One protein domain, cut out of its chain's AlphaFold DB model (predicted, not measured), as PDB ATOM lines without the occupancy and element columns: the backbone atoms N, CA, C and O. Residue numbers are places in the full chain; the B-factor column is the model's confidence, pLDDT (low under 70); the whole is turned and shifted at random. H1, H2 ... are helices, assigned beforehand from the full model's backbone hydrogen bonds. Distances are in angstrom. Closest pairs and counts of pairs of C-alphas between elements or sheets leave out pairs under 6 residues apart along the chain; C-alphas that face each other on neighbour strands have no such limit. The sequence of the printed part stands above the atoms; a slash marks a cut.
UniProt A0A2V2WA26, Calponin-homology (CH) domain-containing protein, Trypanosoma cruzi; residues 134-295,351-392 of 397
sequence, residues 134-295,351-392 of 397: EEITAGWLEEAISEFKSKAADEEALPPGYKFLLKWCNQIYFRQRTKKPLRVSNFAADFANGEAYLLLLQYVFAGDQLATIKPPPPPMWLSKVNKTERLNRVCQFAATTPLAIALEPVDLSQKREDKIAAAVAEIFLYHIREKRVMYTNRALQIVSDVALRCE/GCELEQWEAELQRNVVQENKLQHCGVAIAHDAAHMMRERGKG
ATOM      1  N   GLU A 134     129.462 149.848 104.290       82.69
ATOM      2  CA  GLU A 134     128.426 149.753 103.259       82.69
ATOM      3  C   GLU A 134     129.006 149.554 101.854       82.69
ATOM      4  O   GLU A 134     128.437 148.811 101.062       82.69
ATOM      5  N   GLU A 135     130.175 150.104 101.527       80.31
ATOM      6  CA  GLU A 135     130.805 149.841 100.224       80.31
ATOM      7  C   GLU A 135     131.294 148.390 100.094       80.31
ATOM      8  O   GLU A 135     131.178 147.757  99.035       80.31
ATOM      9  N   ILE A 136     131.821 147.847 101.192       81.19
ATOM     10  CA  ILE A 136     132.354 146.481 101.263       81.19
ATOM     11  C   ILE A 136     131.211 145.466 101.296       81.19
ATOM     12  O   ILE A 136     131.262 144.427 100.631       81.19
ATOM     13  N   THR A 137     130.171 145.769 102.071       81.12
ATOM     14  CA  THR A 137     129.088 144.837 102.377       81.12
ATOM     15  C   THR A 137     127.818 145.080 101.574       81.12
ATOM     16  O   THR A 137     127.013 144.178 101.458       81.12
ATOM     17  N   ALA A 138     127.593 146.255 100.992       80.81
ATOM     18  CA  ALA A 138     126.364 146.631 100.277       80.81
ATOM     19  C   ALA A 138     125.085 145.974 100.813       80.81
ATOM     20  O   ALA A 138     124.380 145.285 100.076       80.81
ATOM     21  N   GLY A 139     124.859 146.112 102.119       80.00
ATOM     22  CA  GLY A 139     123.673 145.601 102.803       80.00
ATOM     23  C   GLY A 139     123.670 144.104 103.132       80.00
ATOM     24  O   GLY A 139     122.970 143.720 104.068       80.00
ATOM     25  N   TRP A 140     124.490 143.256 102.487       81.94
ATOM     26  CA  TRP A 140     124.418 141.798 102.705       81.94
ATOM     27  C   TRP A 140     124.739 141.389 104.145       81.94
ATOM     28  O   TRP A 140     124.249 140.362 104.612       81.94
ATOM     29  N   LEU A 141     125.555 142.176 104.856       83.00
ATOM     30  CA  LEU A 141     125.910 141.909 106.250       83.00
ATOM     31  C   LEU A 141     124.691 142.038 107.174       83.00
ATOM     32  O   LEU A 141     124.441 141.153 107.989       83.00
ATOM     33  N   GLU A 142     123.905 143.105 107.026       83.50
ATOM     34  CA  GLU A 142     122.696 143.309 107.833       83.50
ATOM     35  C   GLU A 142     121.602 142.307 107.447       83.50
ATOM     36  O   GLU A 142     120.940 141.751 108.321       83.50
ATOM     37  N   GLU A 143     121.473 141.976 106.159       83.75
ATOM     38  CA  GLU A 143     120.586 140.902 105.695       83.75
ATOM     39  C   GLU A 143     120.985 139.535 106.275       83.75
ATOM     40  O   GLU A 143     120.134 138.711 106.610       83.75
ATOM     41  N   ALA A 144     122.287 139.246 106.389       81.00
ATOM     42  CA  ALA A 144     122.802 138.026 107.013       81.00
ATOM     43  C   ALA A 144     122.418 137.928 108.487       81.00
ATOM     44  O   ALA A 144     121.951 136.880 108.933       81.00
ATOM     45  N   ILE A 145     122.582 139.027 109.217       82.88
ATOM     46  CA  ILE A 145     122.261 139.103 110.638       82.88
ATOM     47  C   ILE A 145     120.739 139.021 110.844       82.88
ATOM     48  O   ILE A 145     120.275 138.231 111.662       82.88
ATOM     49  N   SER A 146     119.950 139.767 110.068       83.12
ATOM     50  CA  SER A 146     118.483 139.802 110.176       83.12
ATOM     51  C   SER A 146     117.827 138.448 109.864       83.12
ATOM     52  O   SER A 146     116.974 137.969 110.619       83.12
ATOM     53  N   GLU A 147     118.267 137.753 108.808       81.56
ATOM     54  CA  GLU A 147     117.764 136.410 108.479       81.56
ATOM     55  C   GLU A 147     118.066 135.360 109.553       81.56
ATOM     56  O   GLU A 147     117.352 134.361 109.658       81.56
ATOM     57  N   PHE A 148     119.132 135.548 110.326       79.31
ATOM     58  CA  PHE A 148     119.464 134.651 111.424       79.31
ATOM     59  C   PHE A 148     118.669 134.987 112.681       79.31
ATOM     60  O   PHE A 148     118.077 134.083 113.261       79.31
ATOM     61  N   LYS A 149     118.565 136.272 113.041       78.94
ATOM     62  CA  LYS A 149     117.757 136.724 114.185       78.94
ATOM     63  C   LYS A 149     116.276 136.376 114.037       78.94
ATOM     64  O   LYS A 149     115.646 135.986 115.002       78.94
ATOM     65  N   SER A 150     115.724 136.413 112.823       74.75
ATOM     66  CA  SER A 150     114.342 135.955 112.581       74.75
ATOM     67  C   SER A 150     114.126 134.450 112.813       74.75
ATOM     68  O   SER A 150     112.986 134.000 112.905       74.75
ATOM     69  N   LYS A 151     115.204 133.659 112.895       70.31
ATOM     70  CA  LYS A 151     115.170 132.202 113.095       70.31
ATOM     71  C   LYS A 151     115.719 131.760 114.453       70.31
ATOM     72  O   LYS A 151     115.485 130.618 114.840       70.31
ATOM     73  N   ALA A 152     116.459 132.617 115.148       65.56
ATOM     74  CA  ALA A 152     117.077 132.342 116.437       65.56
ATOM     75  C   ALA A 152     116.309 133.060 117.559       65.56
ATOM     76  O   ALA A 152     115.831 134.169 117.371       65.56
ATOM     77  N   ALA A 153     116.198 132.430 118.731       61.66
ATOM     78  CA  ALA A 153     115.527 133.019 119.897       61.66
ATOM     79  C   ALA A 153     116.399 134.043 120.657       61.66
ATOM     80  O   ALA A 153     115.925 134.656 121.607       61.66
ATOM     81  N   ASP A 154     117.663 134.198 120.260       71.31
ATOM     82  CA  ASP A 154     118.648 135.058 120.913       71.31
ATOM     83  C   ASP A 154     118.931 136.293 120.043       71.31
ATOM     84  O   ASP A 154     119.372 136.174 118.895       71.31
ATOM     85  N   GLU A 155     118.661 137.480 120.593       61.16
ATOM     86  CA  GLU A 155     118.844 138.757 119.903       61.16
ATOM     87  C   GLU A 155     120.320 139.154 119.736       61.16
ATOM     88  O   GLU A 155     120.619 139.982 118.869       61.16
ATOM     89  N   GLU A 156     121.248 138.565 120.498       61.09
ATOM     90  CA  GLU A 156     122.686 138.871 120.423       61.09
ATOM     91  C   GLU A 156     123.493 137.836 119.627       61.09
ATOM     92  O   GLU A 156     124.622 138.113 119.211       61.09
ATOM     93  N   ALA A 157     122.914 136.669 119.334       65.94
ATOM     94  CA  ALA A 157     123.609 135.612 118.614       65.94
ATOM     95  C   ALA A 157     123.898 135.994 117.149       65.94
ATOM     96  O   ALA A 157     123.007 136.342 116.366       65.94
ATOM     97  N   LEU A 158     125.167 135.877 116.753       68.88
ATOM     98  CA  LEU A 158     125.596 136.020 115.363       68.88
ATOM     99  C   LEU A 158     125.461 134.684 114.610       68.88
ATOM    100  O   LEU A 158     125.681 133.621 115.196       68.88
ATOM    101  N   PRO A 159     125.141 134.712 113.302       73.19
ATOM    102  CA  PRO A 159     125.161 133.515 112.478       73.19
ATOM    103  C   PRO A 159     126.527 132.803 112.514       73.19
ATOM    104  O   PRO A 159     127.563 133.465 112.588       73.19
ATOM    105  N   PRO A 160     126.556 131.466 112.367       80.25
ATOM    106  CA  PRO A 160     127.794 130.720 112.151       80.25
ATOM    107  C   PRO A 160     128.617 131.287 110.984       80.25
ATOM    108  O   PRO A 160     128.047 131.671 109.952       80.25
ATOM    109  N   GLY A 161     129.951 131.289 111.100       82.56
ATOM    110  CA  GLY A 161     130.847 131.942 110.139       82.56
ATOM    111  C   GLY A 161     130.683 131.424 108.707       82.56
ATOM    112  O   GLY A 161     130.694 132.196 107.747       82.56
ATOM    113  N   TYR A 162     130.415 130.127 108.543       82.88
ATOM    114  CA  TYR A 162     130.202 129.518 107.228       82.88
ATOM    115  C   TYR A 162     128.964 130.068 106.489       82.88
ATOM    116  O   TYR A 162     129.000 130.244 105.269       82.88
ATOM    117  N   LYS A 163     127.879 130.414 107.201       85.19
ATOM    118  CA  LYS A 163     126.678 131.014 106.587       85.19
ATOM    119  C   LYS A 163     126.954 132.430 106.092       85.19
ATOM    120  O   LYS A 163     126.480 132.807 105.019       85.19
ATOM    121  N   PHE A 164     127.754 133.193 106.840       86.94
ATOM    122  CA  PHE A 164     128.221 134.509 106.409       86.94
ATOM    123  C   PHE A 164     129.066 134.422 105.140       86.94
ATOM    124  O   PHE A 164     128.822 135.170 104.191       86.94
ATOM    125  N   LEU A 165     130.006 133.476 105.084       90.19
ATOM    126  CA  LEU A 165     130.842 133.268 103.905       90.19
ATOM    127  C   LEU A 165     130.019 132.916 102.662       90.19
ATOM    128  O   LEU A 165     130.276 133.469 101.594       90.19
ATOM    129  N   LEU A 166     129.000 132.056 102.783       90.81
ATOM    130  CA  LEU A 166     128.113 131.724 101.659       90.81
ATOM    131  C   LEU A 166     127.344 132.949 101.149       90.81
ATOM    132  O   LEU A 166     127.227 133.142  99.936       90.81
ATOM    133  N   LYS A 167     126.840 133.799 102.052       89.62
ATOM    134  CA  LYS A 167     126.175 135.056 101.672       89.62
ATOM    135  C   LYS A 167     127.129 136.012 100.964       89.62
ATOM    136  O   LYS A 167     126.784 136.533  99.905       89.62
ATOM    137  N   TRP A 168     128.338 136.176 101.493       90.88
ATOM    138  CA  TRP A 168     129.369 136.994 100.862       90.88
ATOM    139  C   TRP A 168     129.730 136.490  99.456       90.88
ATOM    140  O   TRP A 168     129.755 137.277  98.508       90.88
ATOM    141  N   CYS A 169     129.912 135.175  99.285       91.25
ATOM    142  CA  CYS A 169     130.167 134.567  97.977       91.25
ATOM    143  C   CYS A 169     129.041 134.878  96.982       91.25
ATOM    144  O   CYS A 169     129.293 135.355  95.876       91.25
ATOM    145  N   ASN A 170     127.789 134.654  97.387       90.69
ATOM    146  CA  ASN A 170     126.624 134.914  96.543       90.69
ATOM    147  C   ASN A 170     126.504 136.384  96.136       90.69
ATOM    148  O   ASN A 170     126.132 136.664  94.996       90.69
ATOM    149  N   GLN A 171     126.871 137.319  97.017       88.12
ATOM    150  CA  GLN A 171     126.890 138.732  96.656       88.12
ATOM    151  C   GLN A 171     127.931 139.032  95.572       88.12
ATOM    152  O   GLN A 171     127.645 139.769  94.623       88.12
ATOM    153  N   ILE A 172     129.135 138.467  95.687       87.44
ATOM    154  CA  ILE A 172     130.182 138.640  94.671       87.44
ATOM    155  C   ILE A 172     129.685 138.138  93.316       87.44
ATOM    156  O   ILE A 172     129.812 138.841  92.310       87.44
ATOM    157  N   TYR A 173     129.072 136.956  93.284       87.81
ATOM    158  CA  TYR A 173     128.577 136.368  92.042       87.81
ATOM    159  C   TYR A 173     127.403 137.146  91.445       87.81
ATOM    160  O   TYR A 173     127.321 137.288  90.225       87.81
ATOM    161  N   PHE A 174     126.529 137.711  92.282       83.56
ATOM    162  CA  PHE A 174     125.446 138.582  91.829       83.56
ATOM    163  C   PHE A 174     125.976 139.860  91.156       83.56
ATOM    164  O   PHE A 174     125.485 140.268  90.100       83.56
ATOM    165  N   ARG A 175     127.039 140.465  91.707       77.25
ATOM    166  CA  ARG A 175     127.646 141.696  91.172       77.25
ATOM    167  C   ARG A 175     128.294 141.540  89.794       77.25
ATOM    168  O   ARG A 175     128.442 142.539  89.096       77.25
ATOM    169  N   GLN A 176     128.636 140.326  89.361       71.94
ATOM    170  CA  GLN A 176     129.281 140.091  88.060       71.94
ATOM    171  C   GLN A 176     128.344 140.243  86.838       71.94
ATOM    172  O   GLN A 176     128.800 140.095  85.707       71.94
ATOM    173  N   ARG A 177     127.055 140.580  87.035       61.97
ATOM    174  CA  ARG A 177     126.072 140.923  85.975       61.97
ATOM    175  C   ARG A 177     126.004 139.915  84.811       61.97
ATOM    176  O   ARG A 177     125.779 140.288  83.660       61.97
ATOM    177  N   THR A 178     126.178 138.625  85.086       64.88
ATOM    178  CA  THR A 178     125.989 137.569  84.082       64.88
ATOM    179  C   THR A 178     124.497 137.247  83.908       64.88
ATOM    180  O   THR A 178     123.695 137.438  84.818       64.88
ATOM    181  N   LYS A 179     124.094 136.724  82.734       60.00
ATOM    182  CA  LYS A 179     122.686 136.358  82.437       60.00
ATOM    183  C   LYS A 179     122.090 135.337  83.425       60.00
ATOM    184  O   LYS A 179     120.871 135.244  83.536       60.00
ATOM    185  N   LYS A 180     122.937 134.557  84.101       71.31
ATOM    186  CA  LYS A 180     122.592 133.666  85.214       71.31
ATOM    187  C   LYS A 180     123.721 133.747  86.248       71.31
ATOM    188  O   LYS A 180     124.758 133.121  86.016       71.31
ATOM    189  N   PRO A 181     123.566 134.526  87.332       74.44
ATOM    190  CA  PRO A 181     124.583 134.599  88.371       74.44
ATOM    191  C   PRO A 181     124.741 133.231  89.038       74.44
ATOM    192  O   PRO A 181     123.756 132.533  89.296       74.44
ATOM    193  N   LEU A 182     125.991 132.841  89.288       83.00
ATOM    194  CA  LEU A 182     126.301 131.633  90.043       83.00
ATOM    195  C   LEU A 182     125.734 131.782  91.462       83.00
ATOM    196  O   LEU A 182     125.854 132.844  92.070       83.00
ATOM    197  N   ARG A 183     125.123 130.722  91.992       86.88
ATOM    198  CA  ARG A 183     124.615 130.690  93.365       86.88
ATOM    199  C   ARG A 183     125.186 129.478  94.079       86.88
ATOM    200  O   ARG A 183     125.078 128.367  93.568       86.88
ATOM    201  N   VAL A 184     125.771 129.711  95.245       90.56
ATOM    202  CA  VAL A 184     126.354 128.689  96.114       90.56
ATOM    203  C   VAL A 184     125.547 128.563  97.402       90.56
ATOM    204  O   VAL A 184     125.022 129.535  97.945       90.56
ATOM    205  N   SER A 185     125.430 127.337  97.876       91.38
ATOM    206  CA  SER A 185     124.646 126.910  99.032       91.38
ATOM    207  C   SER A 185     125.453 126.041  99.997       91.38
ATOM    208  O   SER A 185     125.077 125.928 101.157       91.38
ATOM    209  N   ASN A 186     126.562 125.457  99.532       91.81
ATOM    210  CA  ASN A 186     127.478 124.617 100.302       91.81
ATOM    211  C   ASN A 186     128.929 124.828  99.826       91.81
ATOM    212  O   ASN A 186     129.147 125.300  98.706       91.81
ATOM    213  N   PHE A 187     129.919 124.444 100.638       91.69
ATOM    214  CA  PHE A 187     131.343 124.518 100.262       91.69
ATOM    215  C   PHE A 187     131.855 123.217  99.622       91.69
ATOM    216  O   PHE A 187     133.054 122.971  99.566       91.69
ATOM    217  N   ALA A 188     130.951 122.379  99.110       91.25
ATOM    218  CA  ALA A 188     131.251 121.049  98.596       91.25
ATOM    219  C   ALA A 188     130.926 120.934  97.096       91.25
ATOM    220  O   ALA A 188     131.767 121.190  96.231       91.25
ATOM    221  N   ALA A 189     129.696 120.538  96.764       91.50
ATOM    222  CA  ALA A 189     129.244 120.314  95.396       91.50
ATOM    223  C   ALA A 189     129.341 121.576  94.528       91.50
ATOM    224  O   ALA A 189     129.751 121.480  93.370       91.50
ATOM    225  N   ASP A 190     129.037 122.742  95.100       91.88
ATOM    226  CA  ASP A 190     128.954 123.997  94.345       91.88
ATOM    227  C   ASP A 190     130.341 124.546  93.962       91.88
ATOM    228  O   ASP A 190     130.480 125.293  92.996       91.88
ATOM    229  N   PHE A 191     131.388 124.114  94.672       92.00
ATOM    230  CA  PHE A 191     132.786 124.452  94.392       92.00
ATOM    231  C   PHE A 191     133.521 123.361  93.597       92.00
ATOM    232  O   PHE A 191     134.619 123.593  93.090       92.00
ATOM    233  N   ALA A 192     132.913 122.184  93.411       89.81
ATOM    234  CA  ALA A 192     133.565 121.008  92.825       89.81
ATOM    235  C   ALA A 192     133.998 121.177  91.356       89.81
ATOM    236  O   ALA A 192     134.758 120.358  90.826       89.81
ATOM    237  N   ASN A 193     133.477 122.195  90.665       86.00
ATOM    238  CA  ASN A 193     133.845 122.539  89.292       86.00
ATOM    239  C   ASN A 193     134.972 123.592  89.203       86.00
ATOM    240  O   ASN A 193     135.428 123.873  88.095       86.00
ATOM    241  N   GLY A 194     135.406 124.166  90.334       86.31
ATOM    242  CA  GLY A 194     136.427 125.216  90.431       86.31
ATOM    243  C   GLY A 194     135.989 126.611  89.966       86.31
ATOM    244  O   GLY A 194     136.757 127.557  90.103       86.31
ATOM    245  N   GLU A 195     134.777 126.766  89.432       86.19
ATOM    246  CA  GLU A 195     134.281 128.034  88.884       86.19
ATOM    247  C   GLU A 195     133.988 129.041  89.996       86.19
ATOM    248  O   GLU A 195     134.499 130.156  89.951       86.19
ATOM    249  N   ALA A 196     133.256 128.621  91.034       89.31
ATOM    250  CA  ALA A 196     132.982 129.441  92.216       89.31
ATOM    251  C   ALA A 196     134.282 129.990  92.829       89.31
ATOM    252  O   ALA A 196     134.444 131.194  93.017       89.31
ATOM    253  N   TYR A 197     135.255 129.102  93.050       91.00
ATOM    254  CA  TYR A 197     136.542 129.459  93.638       91.00
ATOM    255  C   TYR A 197     137.335 130.443  92.764       91.00
ATOM    256  O   TYR A 197     137.848 131.441  93.268       91.00
ATOM    257  N   LEU A 198     137.379 130.222  91.445       86.56
ATOM    258  CA  LEU A 198     138.046 131.138  90.518       86.56
ATOM    259  C   LEU A 198     137.420 132.536  90.536       86.56
ATOM    260  O   LEU A 198     138.150 133.525  90.538       86.56
ATOM    261  N   LEU A 199     136.088 132.634  90.557       86.50
ATOM    262  CA  LEU A 199     135.396 133.923  90.569       86.50
ATOM    263  C   LEU A 199     135.698 134.732  91.839       86.50
ATOM    264  O   LEU A 199     135.833 135.953  91.752       86.50
ATOM    265  N   LEU A 200     135.851 134.074  92.993       90.25
ATOM    266  CA  LEU A 200     136.284 134.734  94.233       90.25
ATOM    267  C   LEU A 200     137.715 135.252  94.119       90.25
ATOM    268  O   LEU A 200     137.975 136.411  94.442       90.25
ATOM    269  N   LEU A 201     138.630 134.414  93.620       88.81
ATOM    270  CA  LEU A 201     140.021 134.811  93.427       88.81
ATOM    271  C   LEU A 201     140.124 135.995  92.461       88.81
ATOM    272  O   LEU A 201     140.861 136.937  92.716       88.81
ATOM    273  N   GLN A 202     139.345 136.004  91.383       84.62
ATOM    274  CA  GLN A 202     139.302 137.143  90.468       84.62
ATOM    275  C   GLN A 202     138.725 138.388  91.136       84.62
ATOM    276  O   GLN A 202     139.281 139.466  90.994       84.62
ATOM    277  N   TYR A 203     137.646 138.272  91.903       85.94
ATOM    278  CA  TYR A 203     137.080 139.440  92.572       85.94
ATOM    279  C   TYR A 203     138.065 140.101  93.548       85.94
ATOM    280  O   TYR A 203     138.138 141.327  93.611       85.94
ATOM    281  N   VAL A 204     138.829 139.301  94.297       86.81
ATOM    282  CA  VAL A 204     139.753 139.811  95.319       86.81
ATOM    283  C   VAL A 204     141.121 140.185  94.742       86.81
ATOM    284  O   VAL A 204     141.691 141.184  95.172       86.81
ATOM    285  N   PHE A 205     141.626 139.441  93.753       83.69
ATOM    286  CA  PHE A 205     142.999 139.567  93.245       83.69
ATOM    287  C   PHE A 205     143.117 140.053  91.788       83.69
ATOM    288  O   PHE A 205     144.236 140.188  91.303       83.69
ATOM    289  N   ALA A 206     142.026 140.331  91.058       68.50
ATOM    290  CA  ALA A 206     142.122 140.815  89.666       68.50
ATOM    291  C   ALA A 206     142.481 142.307  89.523       68.50
ATOM    292  O   ALA A 206     142.577 142.788  88.395       68.50
ATOM    293  N   GLY A 207     142.661 143.045  90.622       58.84
ATOM    294  CA  GLY A 207     143.199 144.408  90.573       58.84
ATOM    295  C   GLY A 207     144.706 144.426  90.282       58.84
ATOM    296  O   GLY A 207     145.404 143.458  90.574       58.84
ATOM    297  N   ASP A 208     145.210 145.557  89.776       51.22
ATOM    298  CA  ASP A 208     146.613 145.822  89.378       51.22
ATOM    299  C   ASP A 208     147.685 145.603  90.474       51.22
ATOM    300  O   ASP A 208     148.859 145.894  90.263       51.22
ATOM    301  N   GLN A 209     147.322 145.121  91.662       50.41
ATOM    302  CA  GLN A 209     148.188 145.163  92.838       50.41
ATOM    303  C   GLN A 209     149.066 143.919  93.043       50.41
ATOM    304  O   GLN A 209     150.092 144.047  93.705       50.41
ATOM    305  N   LEU A 210     148.723 142.736  92.508       50.19
ATOM    306  CA  LEU A 210     149.399 141.490  92.935       50.19
ATOM    307  C   LEU A 210     149.632 140.413  91.865       50.19
ATOM    308  O   LEU A 210     150.398 139.483  92.109       50.19
ATOM    309  N   ALA A 211     148.999 140.482  90.695       45.00
ATOM    310  CA  ALA A 211     148.990 139.340  89.785       45.00
ATOM    311  C   ALA A 211     150.118 139.407  88.735       45.00
ATOM    312  O   ALA A 211     149.957 140.001  87.670       45.00
ATOM    313  N   THR A 212     151.242 138.720  88.980       49.16
ATOM    314  CA  THR A 212     152.265 138.420  87.949       49.16
ATOM    315  C   THR A 212     151.687 137.576  86.806       49.16
ATOM    316  O   THR A 212     152.204 137.586  85.690       49.16
ATOM    317  N   ILE A 213     150.597 136.848  87.076       50.91
ATOM    318  CA  ILE A 213     149.840 136.057  86.106       50.91
ATOM    319  C   ILE A 213     148.491 136.729  85.868       50.91
ATOM    320  O   ILE A 213     147.652 136.791  86.762       50.91
ATOM    321  N   LYS A 214     148.255 137.189  84.635       55.47
ATOM    322  CA  LYS A 214     146.973 137.781  84.239       55.47
ATOM    323  C   LYS A 214     145.825 136.799  84.537       55.47
ATOM    324  O   LYS A 214     145.891 135.658  84.067       55.47
ATOM    325  N   PRO A 215     144.771 137.212  85.268       54.69
ATOM    326  CA  PRO A 215     143.640 136.336  85.541       54.69
ATOM    327  C   PRO A 215     142.996 135.883  84.217       54.69
ATOM    328  O   PRO A 215     142.810 136.702  83.309       54.69
ATOM    329  N   PRO A 216     142.661 134.590  84.063       56.28
ATOM    330  CA  PRO A 216     142.036 134.091  82.839       56.28
ATOM    331  C   PRO A 216     140.624 134.686  82.671       56.28
ATOM    332  O   PRO A 216     139.891 134.779  83.652       56.28
ATOM    333  N   PRO A 217     140.182 135.074  81.461       56.69
ATOM    334  CA  PRO A 217     138.884 135.728  81.288       56.69
ATOM    335  C   PRO A 217     137.702 134.780  81.614       56.69
ATOM    336  O   PRO A 217     137.605 133.699  81.017       56.69
ATOM    337  N   PRO A 218     136.775 135.160  82.518       56.16
ATOM    338  CA  PRO A 218     135.519 134.431  82.728       56.16
ATOM    339  C   PRO A 218     134.555 134.657  81.542       56.16
ATOM    340  O   PRO A 218     134.641 135.699  80.891       56.16
ATOM    341  N   PRO A 219     133.598 133.761  81.209       52.59
ATOM    342  CA  PRO A 219     133.405 132.352  81.578       52.59
ATOM    343  C   PRO A 219     133.773 131.374  80.432       52.59
ATOM    344  O   PRO A 219     133.568 130.164  80.531       52.59
ATOM    345  N   MET A 220     134.308 131.867  79.307       51.19
ATOM    346  CA  MET A 220     134.523 131.041  78.106       51.19
ATOM    347  C   MET A 220     135.744 130.118  78.183       51.19
ATOM    348  O   MET A 220     135.805 129.131  77.453       51.19
ATOM    349  N   TRP A 221     136.719 130.419  79.044       53.16
ATOM    350  CA  TRP A 221     137.972 129.659  79.113       53.16
ATOM    351  C   TRP A 221     137.828 128.268  79.731       53.16
ATOM    352  O   TRP A 221     138.650 127.399  79.456       53.16
ATOM    353  N   LEU A 222     136.796 128.033  80.545       55.84
ATOM    354  CA  LEU A 222     136.651 126.775  81.276       55.84
ATOM    355  C   LEU A 222     135.662 125.801  80.635       55.84
ATOM    356  O   LEU A 222     135.809 124.597  80.827       55.84
ATOM    357  N   SER A 223     134.694 126.278  79.848       59.00
ATOM    358  CA  SER A 223     133.609 125.440  79.313       59.00
ATOM    359  C   SER A 223     134.076 124.368  78.321       59.00
ATOM    360  O   SER A 223     133.438 123.323  78.223       59.00
ATOM    361  N   LYS A 224     135.207 124.587  77.637       65.88
ATOM    362  CA  LYS A 224     135.800 123.640  76.671       65.88
ATOM    363  C   LYS A 224     136.960 122.808  77.234       65.88
ATOM    364  O   LYS A 224     137.480 121.948  76.532       65.88
ATOM    365  N   VAL A 225     137.378 123.065  78.476       70.94
ATOM    366  CA  VAL A 225     138.524 122.405  79.119       70.94
ATOM    367  C   VAL A 225     138.024 121.282  80.027       70.94
ATOM    368  O   VAL A 225     137.044 121.462  80.762       70.94
ATOM    369  N   ASN A 226     138.706 120.132  79.985       82.94
ATOM    370  CA  ASN A 226     138.411 118.983  80.841       82.94
ATOM    371  C   ASN A 226     138.439 119.396  82.329       82.94
ATOM    372  O   ASN A 226     139.255 120.223  82.735       82.94
ATOM    373  N   LYS A 227     137.560 118.817  83.156       83.81
ATOM    374  CA  LYS A 227     137.406 119.154  84.581       83.81
ATOM    375  C   LYS A 227     138.739 119.105  85.333       83.81
ATOM    376  O   LYS A 227     139.041 120.034  86.070       83.81
ATOM    377  N   THR A 228     139.545 118.065  85.132       85.38
ATOM    378  CA  THR A 228     140.836 117.909  85.825       85.38
ATOM    379  C   THR A 228     141.815 119.024  85.464       85.38
ATOM    380  O   THR A 228     142.416 119.637  86.339       85.38
ATOM    381  N   GLU A 229     141.927 119.342  84.176       83.94
ATOM    382  CA  GLU A 229     142.801 120.412  83.695       83.94
ATOM    383  C   GLU A 229     142.319 121.791  84.173       83.94
ATOM    384  O   GLU A 229     143.123 122.632  84.565       83.94
ATOM    385  N   ARG A 230     141.000 122.003  84.227       83.94
ATOM    386  CA  ARG A 230     140.388 123.198  84.814       83.94
ATOM    387  C   ARG A 230     140.765 123.364  86.284       83.94
ATOM    388  O   ARG A 230     141.213 124.442  86.657       83.94
ATOM    389  N   LEU A 231     140.605 122.321  87.100       88.94
ATOM    390  CA  LEU A 231     140.953 122.377  88.522       88.94
ATOM    391  C   LEU A 231     142.450 122.656  88.716       88.94
ATOM    392  O   LEU A 231     142.795 123.526  89.509       88.94
ATOM    393  N   ASN A 232     143.321 122.016  87.926       87.31
ATOM    394  CA  ASN A 232     144.761 122.292  87.944       87.31
ATOM    395  C   ASN A 232     145.063 123.773  87.690       87.31
ATOM    396  O   ASN A 232     145.824 124.379  88.438       87.31
ATOM    397  N   ARG A 233     144.439 124.375  86.670       84.50
ATOM    398  CA  ARG A 233     144.643 125.794  86.340       84.50
ATOM    399  C   ARG A 233     144.135 126.731  87.437       84.50
ATOM    400  O   ARG A 233     144.794 127.722  87.736       84.50
ATOM    401  N   VAL A 234     142.985 126.430  88.044       87.25
ATOM    402  CA  VAL A 234     142.438 127.241  89.145       87.25
ATOM    403  C   VAL A 234     143.353 127.176  90.373       87.25
ATOM    404  O   VAL A 234     143.676 128.218  90.938       87.25
ATOM    405  N   CYS A 235     143.829 125.987  90.746       89.44
ATOM    406  CA  CYS A 235     144.775 125.815  91.853       89.44
ATOM    407  C   CYS A 235     146.133 126.479  91.567       89.44
ATOM    408  O   CYS A 235     146.713 127.081  92.463       89.44
ATOM    409  N   GLN A 236     146.619 126.438  90.320       86.56
ATOM    410  CA  GLN A 236     147.828 127.166  89.911       86.56
ATOM    411  C   GLN A 236     147.661 128.682  90.046       86.56
ATOM    412  O   GLN A 236     148.572 129.352  90.522       86.56
ATOM    413  N   PHE A 237     146.501 129.227  89.667       84.50
ATOM    414  CA  PHE A 237     146.209 130.644  89.871       84.50
ATOM    415  C   PHE A 237     146.146 130.992  91.364       84.50
ATOM    416  O   PHE A 237     146.778 131.956  91.789       84.50
ATOM    417  N   ALA A 238     145.475 130.171  92.176       87.62
ATOM    418  CA  ALA A 238     145.439 130.343  93.629       87.62
ATOM    419  C   ALA A 238     146.849 130.340  94.249       87.62
ATOM    420  O   ALA A 238     147.145 131.181  95.091       87.62
ATOM    421  N   ALA A 239     147.751 129.476  93.776       87.00
ATOM    422  CA  ALA A 239     149.138 129.415  94.242       87.00
ATOM    423  C   ALA A 239     149.969 130.675  93.925       87.00
ATOM    424  O   ALA A 239     151.042 130.854  94.493       87.00
ATOM    425  N   THR A 240     149.497 131.552  93.030       85.62
ATOM    426  CA  THR A 240     150.141 132.854  92.760       85.62
ATOM    427  C   THR A 240     149.652 133.987  93.654       85.62
ATOM    428  O   THR A 240     150.153 135.104  93.563       85.62
ATOM    429  N   THR A 241     148.680 133.712  94.521       86.50
ATOM    430  CA  THR A 241     148.152 134.675  95.493       86.50
ATOM    431  C   THR A 241     148.876 134.537  96.840       86.50
ATOM    432  O   THR A 241     149.440 133.480  97.118       86.50
ATOM    433  N   PRO A 242     148.861 135.563  97.712       87.62
ATOM    434  CA  PRO A 242     149.508 135.517  99.029       87.62
ATOM    435  C   PRO A 242     148.752 134.675 100.083       87.62
ATOM    436  O   PRO A 242     148.959 134.868 101.281       87.62
ATOM    437  N   LEU A 243     147.852 133.782  99.664       88.88
ATOM    438  CA  LEU A 243     147.083 132.909 100.557       88.88
ATOM    439  C   LEU A 243     147.962 131.759 101.074       88.88
ATOM    440  O   LEU A 243     148.714 131.150 100.316       88.88
ATOM    441  N   ALA A 244     147.845 131.431 102.359       88.06
ATOM    442  CA  ALA A 244     148.543 130.319 102.996       88.06
ATOM    443  C   ALA A 244     147.849 128.970 102.747       88.06
ATOM    444  O   ALA A 244     148.516 127.933 102.681       88.06
ATOM    445  N   ILE A 245     146.520 128.952 102.608       86.81
ATOM    446  CA  ILE A 245     145.745 127.737 102.347       86.81
ATOM    447  C   ILE A 245     145.716 127.478 100.840       86.81
ATOM    448  O   ILE A 245     144.874 127.986 100.098       86.81
ATOM    449  N   ALA A 246     146.626 126.616 100.389       84.25
ATOM    450  CA  ALA A 246     146.638 126.117  99.022       84.25
ATOM    451  C   ALA A 246     145.687 124.916  98.871       84.25
ATOM    452  O   ALA A 246     145.891 123.859  99.474       84.25
ATOM    453  N   LEU A 247     144.648 125.071  98.045       90.94
ATOM    454  CA  LEU A 247     143.793 123.956  97.638       90.94
ATOM    455  C   LEU A 247     144.446 123.159  96.511       90.94
ATOM    456  O   LEU A 247     144.876 123.723  95.504       90.94
ATOM    457  N   GLU A 248     144.424 121.836  96.633       92.44
ATOM    458  CA  GLU A 248     144.798 120.935  95.549       92.44
ATOM    459  C   GLU A 248     143.584 120.582  94.668       92.44
ATOM    460  O   GLU A 248     142.442 120.559  95.140       92.44
ATOM    461  N   PRO A 249     143.795 120.193  93.397       91.31
ATOM    462  CA  PRO A 249     142.721 119.727  92.509       91.31
ATOM    463  C   PRO A 249     141.914 118.559  93.104       91.31
ATOM    464  O   PRO A 249     140.710 118.407  92.862       91.31
ATOM    465  N   VAL A 250     142.579 117.731  93.914       92.19
ATOM    466  CA  VAL A 250     141.968 116.612  94.637       92.19
ATOM    467  C   VAL A 250     140.986 117.107  95.701       92.19
ATOM    468  O   VAL A 250     139.917 116.522  95.850       92.19
ATOM    469  N   ASP A 251     141.284 118.219  96.377       92.25
ATOM    470  CA  ASP A 251     140.411 118.782  97.409       92.25
ATOM    471  C   ASP A 251     139.061 119.234  96.820       92.25
ATOM    472  O   ASP A 251     138.006 118.927  97.378       92.25
ATOM    473  N   LEU A 252     139.082 119.868  95.643       91.25
ATOM    474  CA  LEU A 252     137.875 120.298  94.925       91.25
ATOM    475  C   LEU A 252     137.113 119.117  94.309       91.25
ATOM    476  O   LEU A 252     135.887 119.036  94.396       91.25
ATOM    477  N   SER A 253     137.821 118.167  93.692       91.38
ATOM    478  CA  SER A 253     137.182 117.009  93.052       91.38
ATOM    479  C   SER A 253     136.541 116.039  94.051       91.38
ATOM    480  O   SER A 253     135.472 115.501  93.751       91.38
ATOM    481  N   GLN A 254     137.140 115.872  95.236       92.06
ATOM    482  CA  GLN A 254     136.607 115.071  96.345       92.06
ATOM    483  C   GLN A 254     135.642 115.845  97.251       92.06
ATOM    484  O   GLN A 254     135.147 115.268  98.214       92.06
ATOM    485  N   LYS A 255     135.344 117.116  96.944       93.00
ATOM    486  CA  LYS A 255     134.401 117.953  97.704       93.00
ATOM    487  C   LYS A 255     134.774 118.067  99.191       93.00
ATOM    488  O   LYS A 255     133.923 117.905 100.060       93.00
ATOM    489  N   ARG A 256     136.055 118.299  99.484       90.06
ATOM    490  CA  ARG A 256     136.562 118.430 100.858       90.06
ATOM    491  C   ARG A 256     136.117 119.760 101.464       90.06
ATOM    492  O   ARG A 256     136.822 120.762 101.359       90.06
ATOM    493  N   GLU A 257     134.924 119.747 102.041       91.25
ATOM    494  CA  GLU A 257     134.187 120.941 102.450       91.25
ATOM    495  C   GLU A 257     134.942 121.815 103.453       91.25
ATOM    496  O   GLU A 257     135.096 123.009 103.231       91.25
ATOM    497  N   ASP A 258     135.489 121.210 104.503       89.75
ATOM    498  CA  ASP A 258     136.335 121.851 105.514       89.75
ATOM    499  C   ASP A 258     137.506 122.660 104.925       89.75
ATOM    500  O   ASP A 258     137.723 123.815 105.290       89.75
ATOM    501  N   LYS A 259     138.250 122.080 103.976       91.19
ATOM    502  CA  LYS A 259     139.370 122.743 103.296       91.19
ATOM    503  C   LYS A 259     138.890 123.880 102.405       91.19
ATOM    504  O   LYS A 259     139.503 124.945 102.397       91.19
ATOM    505  N   ILE A 260     137.818 123.651 101.646       93.38
ATOM    506  CA  ILE A 260     137.256 124.660 100.743       93.38
ATOM    507  C   ILE A 260     136.729 125.843 101.561       93.38
ATOM    508  O   ILE A 260     137.056 126.986 101.251       93.38
ATOM    509  N   ALA A 261     135.991 125.580 102.639       92.62
ATOM    510  CA  ALA A 261     135.487 126.597 103.551       92.62
ATOM    511  C   ALA A 261     136.629 127.380 104.213       92.62
ATOM    512  O   ALA A 261     136.575 128.608 104.251       92.62
ATOM    513  N   ALA A 262     137.693 126.705 104.663       91.94
ATOM    514  CA  ALA A 262     138.867 127.365 105.233       91.94
ATOM    515  C   ALA A 262     139.596 128.258 104.208       91.94
ATOM    516  O   ALA A 262     139.937 129.397 104.521       91.94
ATOM    517  N   ALA A 263     139.770 127.795 102.966       93.62
ATOM    518  CA  ALA A 263     140.372 128.600 101.902       93.62
ATOM    519  C   ALA A 263     139.512 129.825 101.545       93.62
ATOM    520  O   ALA A 263     140.030 130.925 101.366       93.62
ATOM    521  N   VAL A 264     138.186 129.670 101.472       94.50
ATOM    522  CA  VAL A 264     137.264 130.792 101.229       94.50
ATOM    523  C   VAL A 264     137.270 131.782 102.400       94.50
ATOM    524  O   VAL A 264     137.246 132.993 102.169       94.50
ATOM    525  N   ALA A 265     137.351 131.290 103.639       94.06
ATOM    526  CA  ALA A 265     137.502 132.122 104.830       94.06
ATOM    527  C   ALA A 265     138.770 132.981 104.761       94.06
ATOM    528  O   ALA A 265     138.723 134.177 105.044       94.06
ATOM    529  N   GLU A 266     139.890 132.403 104.329       94.25
ATOM    530  CA  GLU A 266     141.139 133.142 104.168       94.25
ATOM    531  C   GLU A 266     141.033 134.239 103.099       94.25
ATOM    532  O   GLU A 266     141.430 135.376 103.354       94.25
ATOM    533  N   ILE A 267     140.422 133.942 101.945       93.38
ATOM    534  CA  ILE A 267     140.182 134.942 100.889       93.38
ATOM    535  C   ILE A 267     139.339 136.107 101.429       93.38
ATOM    536  O   ILE A 267     139.646 137.271 101.162       93.38
ATOM    537  N   PHE A 268     138.290 135.814 102.204       92.88
ATOM    538  CA  PHE A 268     137.461 136.839 102.835       92.88
ATOM    539  C   PHE A 268     138.273 137.723 103.787       92.88
ATOM    540  O   PHE A 268     138.248 138.949 103.672       92.88
ATOM    541  N   LEU A 269     139.021 137.116 104.711       92.44
ATOM    542  CA  LEU A 269     139.820 137.849 105.694       92.44
ATOM    543  C   LEU A 269     140.893 138.709 105.022       92.44
ATOM    544  O   LEU A 269     141.099 139.857 105.424       92.44
ATOM    545  N   TYR A 270     141.523 138.187 103.968       92.00
ATOM    546  CA  TYR A 270     142.466 138.934 103.147       92.00
ATOM    547  C   TYR A 270     141.798 140.159 102.505       92.00
ATOM    548  O   TYR A 270     142.279 141.280 102.664       92.00
ATOM    549  N   HIS A 271     140.636 139.976 101.870       90.25
ATOM    550  CA  HIS A 271     139.879 141.066 101.251       90.25
ATOM    551  C   HIS A 271     139.532 142.184 102.244       90.25
ATOM    552  O   HIS A 271     139.735 143.364 101.952       90.25
ATOM    553  N   ILE A 272     139.031 141.828 103.433       90.81
ATOM    554  CA  ILE A 272     138.695 142.809 104.473       90.81
ATOM    555  C   ILE A 272     139.948 143.536 104.970       90.81
ATOM    556  O   ILE A 272     139.909 144.752 105.170       90.81
ATOM    557  N   ARG A 273     141.066 142.823 105.150       89.88
ATOM    558  CA  ARG A 273     142.336 143.417 105.585       89.88
ATOM    559  C   ARG A 273     142.872 144.421 104.566       89.88
ATOM    560  O   ARG A 273     143.204 145.534 104.963       89.88
ATOM    561  N   GLU A 274     142.905 144.068 103.284       88.75
ATOM    562  CA  GLU A 274     143.340 144.973 102.210       88.75
ATOM    563  C   GLU A 274     142.474 146.233 102.150       88.75
ATOM    564  O   GLU A 274     142.983 147.353 102.094       88.75
ATOM    565  N   LYS A 275     141.146 146.077 102.261       88.12
ATOM    566  CA  LYS A 275     140.244 147.232 102.330       88.12
ATOM    567  C   LYS A 275     140.544 148.108 103.542       88.12
ATOM    568  O   LYS A 275     140.649 149.320 103.379       88.12
ATOM    569  N   ARG A 276     140.759 147.532 104.727       88.00
ATOM    570  CA  ARG A 276     141.150 148.308 105.917       88.00
ATOM    571  C   ARG A 276     142.433 149.095 105.692       88.00
ATOM    572  O   ARG A 276     142.435 150.287 105.959       88.00
ATOM    573  N   VAL A 277     143.477 148.467 105.152       87.94
ATOM    574  CA  VAL A 277     144.755 149.140 104.868       87.94
ATOM    575  C   VAL A 277     144.562 150.305 103.896       87.94
ATOM    576  O   VAL A 277     145.056 151.400 104.157       87.94
ATOM    577  N   MET A 278     143.792 150.115 102.820       87.25
ATOM    578  CA  MET A 278     143.468 151.181 101.864       87.25
ATOM    579  C   MET A 278     142.814 152.391 102.554       87.25
ATOM    580  O   MET A 278     143.230 153.530 102.334       87.25
ATOM    581  N   TYR A 279     141.822 152.149 103.414       86.69
ATOM    582  CA  TYR A 279     141.135 153.202 104.166       86.69
ATOM    583  C   TYR A 279     142.042 153.864 105.212       86.69
ATOM    584  O   TYR A 279     142.085 155.090 105.298       86.69
ATOM    585  N   THR A 280     142.848 153.091 105.946       86.12
ATOM    586  CA  THR A 280     143.834 153.628 106.896       86.12
ATOM    587  C   THR A 280     144.861 154.520 106.200       86.12
ATOM    588  O   THR A 280     145.153 155.604 106.695       86.12
ATOM    589  N   ASN A 281     145.364 154.126 105.028       86.25
ATOM    590  CA  ASN A 281     146.300 154.942 104.251       86.25
ATOM    591  C   ASN A 281     145.660 156.259 103.790       86.25
ATOM    592  O   ASN A 281     146.285 157.314 103.886       86.25
ATOM    593  N   ARG A 282     144.392 156.223 103.357       85.38
ATOM    594  CA  ARG A 282     143.631 157.431 103.007       85.38
ATOM    595  C   ARG A 282     143.452 158.358 104.214       85.38
ATOM    596  O   ARG A 282     143.629 159.567 104.082       85.38
ATOM    597  N   ALA A 283     143.154 157.802 105.389       84.94
ATOM    598  CA  ALA A 283     143.047 158.565 106.631       84.94
ATOM    599  C   ALA A 283     144.388 159.196 107.038       84.94
ATOM    600  O   ALA A 283     144.434 160.384 107.353       84.94
ATOM    601  N   LEU A 284     145.489 158.443 106.957       84.50
ATOM    602  CA  LEU A 284     146.839 158.946 107.232       84.50
ATOM    603  C   LEU A 284     147.237 160.087 106.290       84.50
ATOM    604  O   LEU A 284     147.842 161.063 106.737       84.50
ATOM    605  N   GLN A 285     146.865 160.004 105.010       84.81
ATOM    606  CA  GLN A 285     147.105 161.076 104.045       84.81
ATOM    607  C   GLN A 285     146.365 162.359 104.438       84.81
ATOM    608  O   GLN A 285     146.947 163.436 104.408       84.81
ATOM    609  N   ILE A 286     145.110 162.252 104.883       81.25
ATOM    610  CA  ILE A 286     144.324 163.410 105.335       81.25
ATOM    611  C   ILE A 286     144.929 164.034 106.594       81.25
ATOM    612  O   ILE A 286     145.046 165.254 106.666       81.25
ATOM    613  N   VAL A 287     145.352 163.222 107.567       77.38
ATOM    614  CA  VAL A 287     146.020 163.726 108.779       77.38
ATOM    615  C   VAL A 287     147.342 164.413 108.427       77.38
ATOM    616  O   VAL A 287     147.631 165.484 108.958       77.38
ATOM    617  N   SER A 288     148.110 163.852 107.492       80.75
ATOM    618  CA  SER A 288     149.370 164.444 107.025       80.75
ATOM    619  C   SER A 288     149.143 165.769 106.290       80.75
ATOM    620  O   SER A 288     149.831 166.746 106.576       80.75
ATOM    621  N   ASP A 289     148.134 165.848 105.415       78.00
ATOM    622  CA  ASP A 289     147.737 167.090 104.735       78.00
ATOM    623  C   ASP A 289     147.355 168.196 105.729       78.00
ATOM    624  O   ASP A 289     147.612 169.376 105.482       78.00
ATOM    625  N   VAL A 290     146.704 167.831 106.839       71.25
ATOM    626  CA  VAL A 290     146.324 168.772 107.900       71.25
ATOM    627  C   VAL A 290     147.549 169.208 108.697       71.25
ATOM    628  O   VAL A 290     147.735 170.405 108.895       71.25
ATOM    629  N   ALA A 291     148.415 168.273 109.092       65.25
ATOM    630  CA  ALA A 291     149.639 168.575 109.833       65.25
ATOM    631  C   ALA A 291     150.556 169.541 109.062       65.25
ATOM    632  O   ALA A 291     151.014 170.530 109.630       65.25
ATOM    633  N   LEU A 292     150.728 169.331 107.751       67.69
ATOM    634  CA  LEU A 292     151.523 170.204 106.876       67.69
ATOM    635  C   LEU A 292     150.958 171.629 106.751       67.69
ATOM    636  O   LEU A 292     151.699 172.566 106.472       67.69
ATOM    637  N   ARG A 293     149.648 171.814 106.956       62.66
ATOM    638  CA  ARG A 293     148.997 173.138 106.951       62.66
ATOM    639  C   ARG A 293     149.013 173.822 108.318       62.66
ATOM    640  O   ARG A 293     148.736 175.015 108.387       62.66
ATOM    641  N   CYS A 294     149.308 173.081 109.384       54.34
ATOM    642  CA  CYS A 294     149.334 173.567 110.762       54.34
ATOM    643  C   CYS A 294     150.755 173.822 111.289       54.34
ATOM    644  O   CYS A 294     150.898 174.191 112.456       54.34
ATOM    645  N   GLU A 295     151.801 173.651 110.470       41.78
ATOM    646  CA  GLU A 295     153.157 174.008 110.887       41.78
ATOM    647  C   GLU A 295     153.290 175.526 111.126       41.78
ATOM    648  O   GLU A 295     152.821 176.332 110.307       41.78
ATOM    649  N   GLY A 351     125.201 173.193 113.037       92.12
ATOM    650  CA  GLY A 351     124.787 172.366 114.170       92.12
ATOM    651  C   GLY A 351     124.048 171.107 113.713       92.12
ATOM    652  O   GLY A 351     124.453 170.000 114.058       92.12
ATOM    653  N   CYS A 352     123.032 171.260 112.859       93.94
ATOM    654  CA  CYS A 352     122.288 170.125 112.308       93.94
ATOM    655  C   CYS A 352     123.167 169.190 111.463       93.94
ATOM    656  O   CYS A 352     123.005 167.973 111.510       93.94
ATOM    657  N   GLU A 353     124.105 169.731 110.682       92.94
ATOM    658  CA  GLU A 353     125.060 168.909 109.930       92.94
ATOM    659  C   GLU A 353     125.974 168.091 110.849       92.94
ATOM    660  O   GLU A 353     126.216 166.916 110.578       92.94
ATOM    661  N   LEU A 354     126.470 168.684 111.939       92.19
ATOM    662  CA  LEU A 354     127.313 167.979 112.905       92.19
ATOM    663  C   LEU A 354     126.561 166.822 113.570       92.19
ATOM    664  O   LEU A 354     127.129 165.740 113.697       92.19
ATOM    665  N   GLU A 355     125.286 167.009 113.917       93.75
ATOM    666  CA  GLU A 355     124.428 165.934 114.438       93.75
ATOM    667  C   GLU A 355     124.254 164.796 113.417       93.75
ATOM    668  O   GLU A 355     124.326 163.613 113.762       93.75
ATOM    669  N   GLN A 356     124.079 165.128 112.133       93.19
ATOM    670  CA  GLN A 356     123.998 164.126 111.064       93.19
ATOM    671  C   GLN A 356     125.315 163.360 110.901       93.19
ATOM    672  O   GLN A 356     125.305 162.135 110.772       93.19
ATOM    673  N   TRP A 357     126.443 164.070 110.923       93.12
ATOM    674  CA  TRP A 357     127.776 163.479 110.839       93.12
ATOM    675  C   TRP A 357     128.090 162.599 112.049       93.12
ATOM    676  O   TRP A 357     128.703 161.543 111.892       93.12
ATOM    677  N   GLU A 358     127.642 162.981 113.245       92.38
ATOM    678  CA  GLU A 358     127.739 162.147 114.440       92.38
ATOM    679  C   GLU A 358     126.939 160.850 114.268       92.38
ATOM    680  O   GLU A 358     127.479 159.762 114.478       92.38
ATOM    681  N   ALA A 359     125.683 160.940 113.826       92.25
ATOM    682  CA  ALA A 359     124.845 159.767 113.594       92.25
ATOM    683  C   ALA A 359     125.426 158.839 112.507       92.25
ATOM    684  O   ALA A 359     125.394 157.612 112.647       92.25
ATOM    685  N   GLU A 360     125.985 159.405 111.433       90.38
ATOM    686  CA  GLU A 360     126.710 158.670 110.387       90.38
ATOM    687  C   GLU A 360     127.938 157.952 110.964       90.38
ATOM    688  O   GLU A 360     128.124 156.753 110.746       90.38
ATOM    689  N   LEU A 361     128.745 158.654 111.764       89.56
ATOM    690  CA  LEU A 361     129.931 158.097 112.406       89.56
ATOM    691  C   LEU A 361     129.574 156.951 113.359       89.56
ATOM    692  O   LEU A 361     130.209 155.896 113.310       89.56
ATOM    693  N   GLN A 362     128.558 157.136 114.203       90.44
ATOM    694  CA  GLN A 362     128.073 156.112 115.127       90.44
ATOM    695  C   GLN A 362     127.587 154.871 114.368       90.44
ATOM    696  O   GLN A 362     127.980 153.751 114.702       90.44
ATOM    697  N   ARG A 363     126.801 155.053 113.298       89.25
ATOM    698  CA  ARG A 363     126.341 153.949 112.440       89.25
ATOM    699  C   ARG A 363     127.517 153.183 111.838       89.25
ATOM    700  O   ARG A 363     127.547 151.955 111.927       89.25
ATOM    701  N   ASN A 364     128.500 153.896 111.291       88.19
ATOM    702  CA  ASN A 364     129.690 153.295 110.689       88.19
ATOM    703  C   ASN A 364     130.515 152.506 111.717       88.19
ATOM    704  O   ASN A 364     130.944 151.392 111.424       88.19
ATOM    705  N   VAL A 365     130.682 153.022 112.942       89.38
ATOM    706  CA  VAL A 365     131.358 152.308 114.045       89.38
ATOM    707  C   VAL A 365     130.637 151.006 114.381       89.38
ATOM    708  O   VAL A 365     131.276 149.962 114.517       89.38
ATOM    709  N   VAL A 366     129.309 151.046 114.508       90.50
ATOM    710  CA  VAL A 366     128.508 149.858 114.833       90.50
ATOM    711  C   VAL A 366     128.619 148.811 113.724       90.50
ATOM    712  O   VAL A 366     128.841 147.633 114.012       90.50
ATOM    713  N   GLN A 367     128.514 149.221 112.459       88.38
ATOM    714  CA  GLN A 367     128.682 148.320 111.317       88.38
ATOM    715  C   GLN A 367     130.101 147.735 111.249       88.38
ATOM    716  O   GLN A 367     130.269 146.541 110.993       88.38
ATOM    717  N   GLU A 368     131.130 148.543 111.517       90.19
ATOM    718  CA  GLU A 368     132.525 148.094 111.546       90.19
ATOM    719  C   GLU A 368     132.734 147.050 112.643       90.19
ATOM    720  O   GLU A 368     133.360 146.014 112.404       90.19
ATOM    721  N   ASN A 369     132.145 147.280 113.816       89.62
ATOM    722  CA  ASN A 369     132.195 146.353 114.933       89.62
ATOM    723  C   ASN A 369     131.513 145.013 114.595       89.62
ATOM    724  O   ASN A 369     132.088 143.945 114.821       89.62
ATOM    725  N   LYS A 370     130.332 145.045 113.964       88.94
ATOM    726  CA  LYS A 370     129.656 143.833 113.465       88.94
ATOM    727  C   LYS A 370     130.531 143.074 112.465       88.94
ATOM    728  O   LYS A 370     130.692 141.860 112.587       88.94
ATOM    729  N   LEU A 371     131.134 143.777 111.504       89.38
ATOM    730  CA  LEU A 371     132.027 143.178 110.511       89.38
ATOM    731  C   LEU A 371     133.267 142.547 111.167       89.38
ATOM    732  O   LEU A 371     133.692 141.466 110.761       89.38
ATOM    733  N   GLN A 372     133.842 143.196 112.185       89.69
ATOM    734  CA  GLN A 372     134.948 142.652 112.977       89.69
ATOM    735  C   GLN A 372     134.553 141.355 113.685       89.69
ATOM    736  O   GLN A 372     135.252 140.356 113.524       89.69
ATOM    737  N   HIS A 373     133.419 141.339 114.388       88.62
ATOM    738  CA  HIS A 373     132.918 140.139 115.063       88.62
ATOM    739  C   HIS A 373     132.672 138.985 114.084       88.62
ATOM    740  O   HIS A 373     133.082 137.856 114.347       88.62
ATOM    741  N   CYS A 374     132.084 139.267 112.917       86.94
ATOM    742  CA  CYS A 374     131.888 138.261 111.872       86.94
ATOM    743  C   CYS A 374     133.225 137.711 111.358       86.94
ATOM    744  O   CYS A 374     133.374 136.504 111.191       86.94
ATOM    745  N   GLY A 375     134.217 138.582 111.147       89.19
ATOM    746  CA  GLY A 375     135.569 138.171 110.770       89.19
ATOM    747  C   GLY A 375     136.231 137.271 111.819       89.19
ATOM    748  O   GLY A 375     136.839 136.267 111.456       89.19
ATOM    749  N   VAL A 376     136.069 137.580 113.109       89.75
ATOM    750  CA  VAL A 376     136.583 136.749 114.214       89.75
ATOM    751  C   VAL A 376     135.905 135.380 114.238       89.75
ATOM    752  O   VAL A 376     136.602 134.371 114.327       89.75
ATOM    753  N   ALA A 377     134.578 135.323 114.095       88.50
ATOM    754  CA  ALA A 377     133.837 134.063 114.037       88.50
ATOM    755  C   ALA A 377     134.285 133.195 112.849       88.50
ATOM    756  O   ALA A 377     134.596 132.020 113.015       88.50
ATOM    757  N   ILE A 378     134.419 133.797 111.662       90.75
ATOM    758  CA  ILE A 378     134.923 133.125 110.456       90.75
ATOM    759  C   ILE A 378     136.340 132.576 110.669       90.75
ATOM    760  O   ILE A 378     136.617 131.430 110.317       90.75
ATOM    761  N   ALA A 379     137.240 133.378 111.245       90.44
ATOM    762  CA  ALA A 379     138.613 132.962 111.512       90.44
ATOM    763  C   ALA A 379     138.674 131.814 112.531       90.44
ATOM    764  O   ALA A 379     139.439 130.866 112.350       90.44
ATOM    765  N   HIS A 380     137.854 131.885 113.582       89.81
ATOM    766  CA  HIS A 380     137.742 130.842 114.595       89.81
ATOM    767  C   HIS A 380     137.239 129.525 113.990       89.81
ATOM    768  O   HIS A 380     137.874 128.487 114.180       89.81
ATOM    769  N   ASP A 381     136.157 129.571 113.208       88.75
ATOM    770  CA  ASP A 381     135.584 128.398 112.542       88.75
ATOM    771  C   ASP A 381     136.590 127.770 111.565       88.75
ATOM    772  O   ASP A 381     136.801 126.556 111.575       88.75
ATOM    773  N   ALA A 382     137.287 128.590 110.770       88.69
ATOM    774  CA  ALA A 382     138.331 128.124 109.857       88.69
ATOM    775  C   ALA A 382     139.499 127.450 110.594       88.69
ATOM    776  O   ALA A 382     139.938 126.364 110.209       88.69
ATOM    777  N   ALA A 383     139.977 128.053 111.687       88.38
ATOM    778  CA  ALA A 383     141.040 127.481 112.506       88.38
ATOM    779  C   ALA A 383     140.609 126.167 113.175       88.38
ATOM    780  O   ALA A 383     141.401 125.224 113.247       88.38
ATOM    781  N   HIS A 384     139.357 126.086 113.636       88.12
ATOM    782  CA  HIS A 384     138.780 124.869 114.197       88.12
ATOM    783  C   HIS A 384     138.733 123.744 113.154       88.12
ATOM    784  O   HIS A 384     139.268 122.665 113.404       88.12
ATOM    785  N   MET A 385     138.195 124.009 111.957       87.69
ATOM    786  CA  MET A 385     138.141 123.028 110.863       87.69
ATOM    787  C   MET A 385     139.527 122.485 110.497       87.69
ATOM    788  O   MET A 385     139.717 121.275 110.367       87.69
ATOM    789  N   MET A 386     140.518 123.372 110.377       86.88
ATOM    790  CA  MET A 386     141.889 122.975 110.055       86.88
ATOM    791  C   MET A 386     142.540 122.156 111.177       86.88
ATOM    792  O   MET A 386     143.273 121.203 110.899       86.88
ATOM    793  N   ARG A 387     142.251 122.484 112.441       88.69
ATOM    794  CA  ARG A 387     142.754 121.751 113.610       88.69
ATOM    795  C   ARG A 387     142.178 120.342 113.694       88.69
ATOM    796  O   ARG A 387     142.943 119.397 113.867       88.69
ATOM    797  N   GLU A 388     140.862 120.192 113.573       87.00
ATOM    798  CA  GLU A 388     140.208 118.881 113.663       87.00
ATOM    799  C   GLU A 388     140.614 117.975 112.496       87.00
ATOM    800  O   GLU A 388     140.966 116.810 112.700       87.00
ATOM    801  N   ARG A 389     140.758 118.536 111.290       84.81
ATOM    802  CA  ARG A 389     141.370 117.822 110.164       84.81
ATOM    803  C   ARG A 389     142.798 117.362 110.466       84.81
ATOM    804  O   ARG A 389     143.146 116.234 110.121       84.81
ATOM    805  N   GLY A 390     143.620 118.191 111.111       84.38
ATOM    806  CA  GLY A 390     144.974 117.815 111.542       84.38
ATOM    807  C   GLY A 390     144.999 116.633 112.521       84.38
ATOM    808  O   GLY A 390     145.968 115.880 112.549       84.38
ATOM    809  N   LYS A 391     143.908 116.422 113.267       88.31
ATOM    810  CA  LYS A 391     143.692 115.257 114.141       88.31
ATOM    811  C   LYS A 391     143.066 114.055 113.418       88.31
ATOM    812  O   LYS A 391     142.779 113.046 114.056       88.31
ATOM    813  N   GLY A 392     142.825 114.148 112.109       84.19
ATOM    814  CA  GLY A 392     142.159 113.110 111.319       84.19
ATOM    815  C   GLY A 392     140.630 113.101 111.433       84.19
ATOM    816  O   GLY A 392     140.007 112.140 110.989       84.19
TER     817      GLY A 392
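What this domain is: This is residues 134 to 295 and 351 to 392 of the 397 residues of the protein "Calponin-homology (CH) domain-containing protein" of Trypanosoma cruzi (UniProt A0A2V2WA26). Two long helices, H8 and H9, meet as a V near the first residues of H8 and the last of H9, and the far ends of both legs, residues 276 to 295 and 351 to 363, stick out. At the closed end H3 packs on both legs with its first residues, H2 folds back on H3 as a hairpin, and H4 packs on H8, while H6 and H7 pack on each other farther out. You have 204 residues with nine named helices, H1 to H9 in chain order, and no named strand; the class is all helix. The whole is only just compact, close to loose, with a radius of gyration of the C-alphas of 19.5 A and spans of 64, 47 and 41 A.

How they stand to each other: Start at H9, residues 351 to 390, and look at Ala 382: its C-alpha is 4.7 A from that of Ala 262 in H8, residues 257 to 293, the closest pair of these touching helices. They run opposite ways at a shallow tilt of 34 degrees, only just short of steep. H3, residues 161 to 175, touches H9 at a steep tilt of 64 degrees, closest at C-alphas 161 and 378, 4.3 A apart. H3 also touches H8, closest at C-alphas 165 and 265, 6.8 A apart. H2, residues 140 to 149, forms a helical hairpin with H3, closest at C-alphas 144 and 164, 6.5 A apart. H4, residues 195 to 205, touches H8, the same way at a shallow tilt of 17 degrees, closest at C-alphas 204 and 271, 6.1 A apart. H6, residues 227 to 238, only just touches H4, with 3 pairs of C-alphas within 8 A, the closest being 198 and 234, 6.0 A apart. H7, residues 249 to 253, touches H6, closest at C-alphas 231 and 249, 5.1 A apart. H5, residues 220 to 223, is close to H6 but not clearly touching, closest at C-alphas 222 and 230, 6.3 A apart. H1, residues 134 to 137, is near H9 and meets H2 only through their link. Each O i to N i+4 pair is within hydrogen-bond range in H2, H3, H4, H6, H7 and H9, and 32 of 33 are in H8; H1 and H5 are too short for such a pair.

Where its parts are: Find C-alpha 351 at (124.787, 172.366, 114.170); from there H9 runs 58.2 A to C-alpha 390 at (144.974, 117.815, 111.542). H8 starts at C-alpha 257, (134.187, 120.941, 102.450), and runs 54.4 A. H3 measures 21.6 A, H6 16.5 A, H4 15.1 A and H2 14.2 A; H1 and H5 have 4 residues each and H7 has 5.

The domain as a whole: The two C-alphas farthest apart, those of Asn 226 and Glu 295, are 64.4 A apart. Residues 296 to 350 are not printed, and C-alphas 295 and 351 are 28.6 A apart across this cut. The links H2 to H3, H3 to H4 and H4 to H5 are long. Look for pLDDT under 70 at residues 152 to 153, 155 to 158, 177 to 179, 206 to 224 and 291 to 295; the mean of the printed part is 82.3.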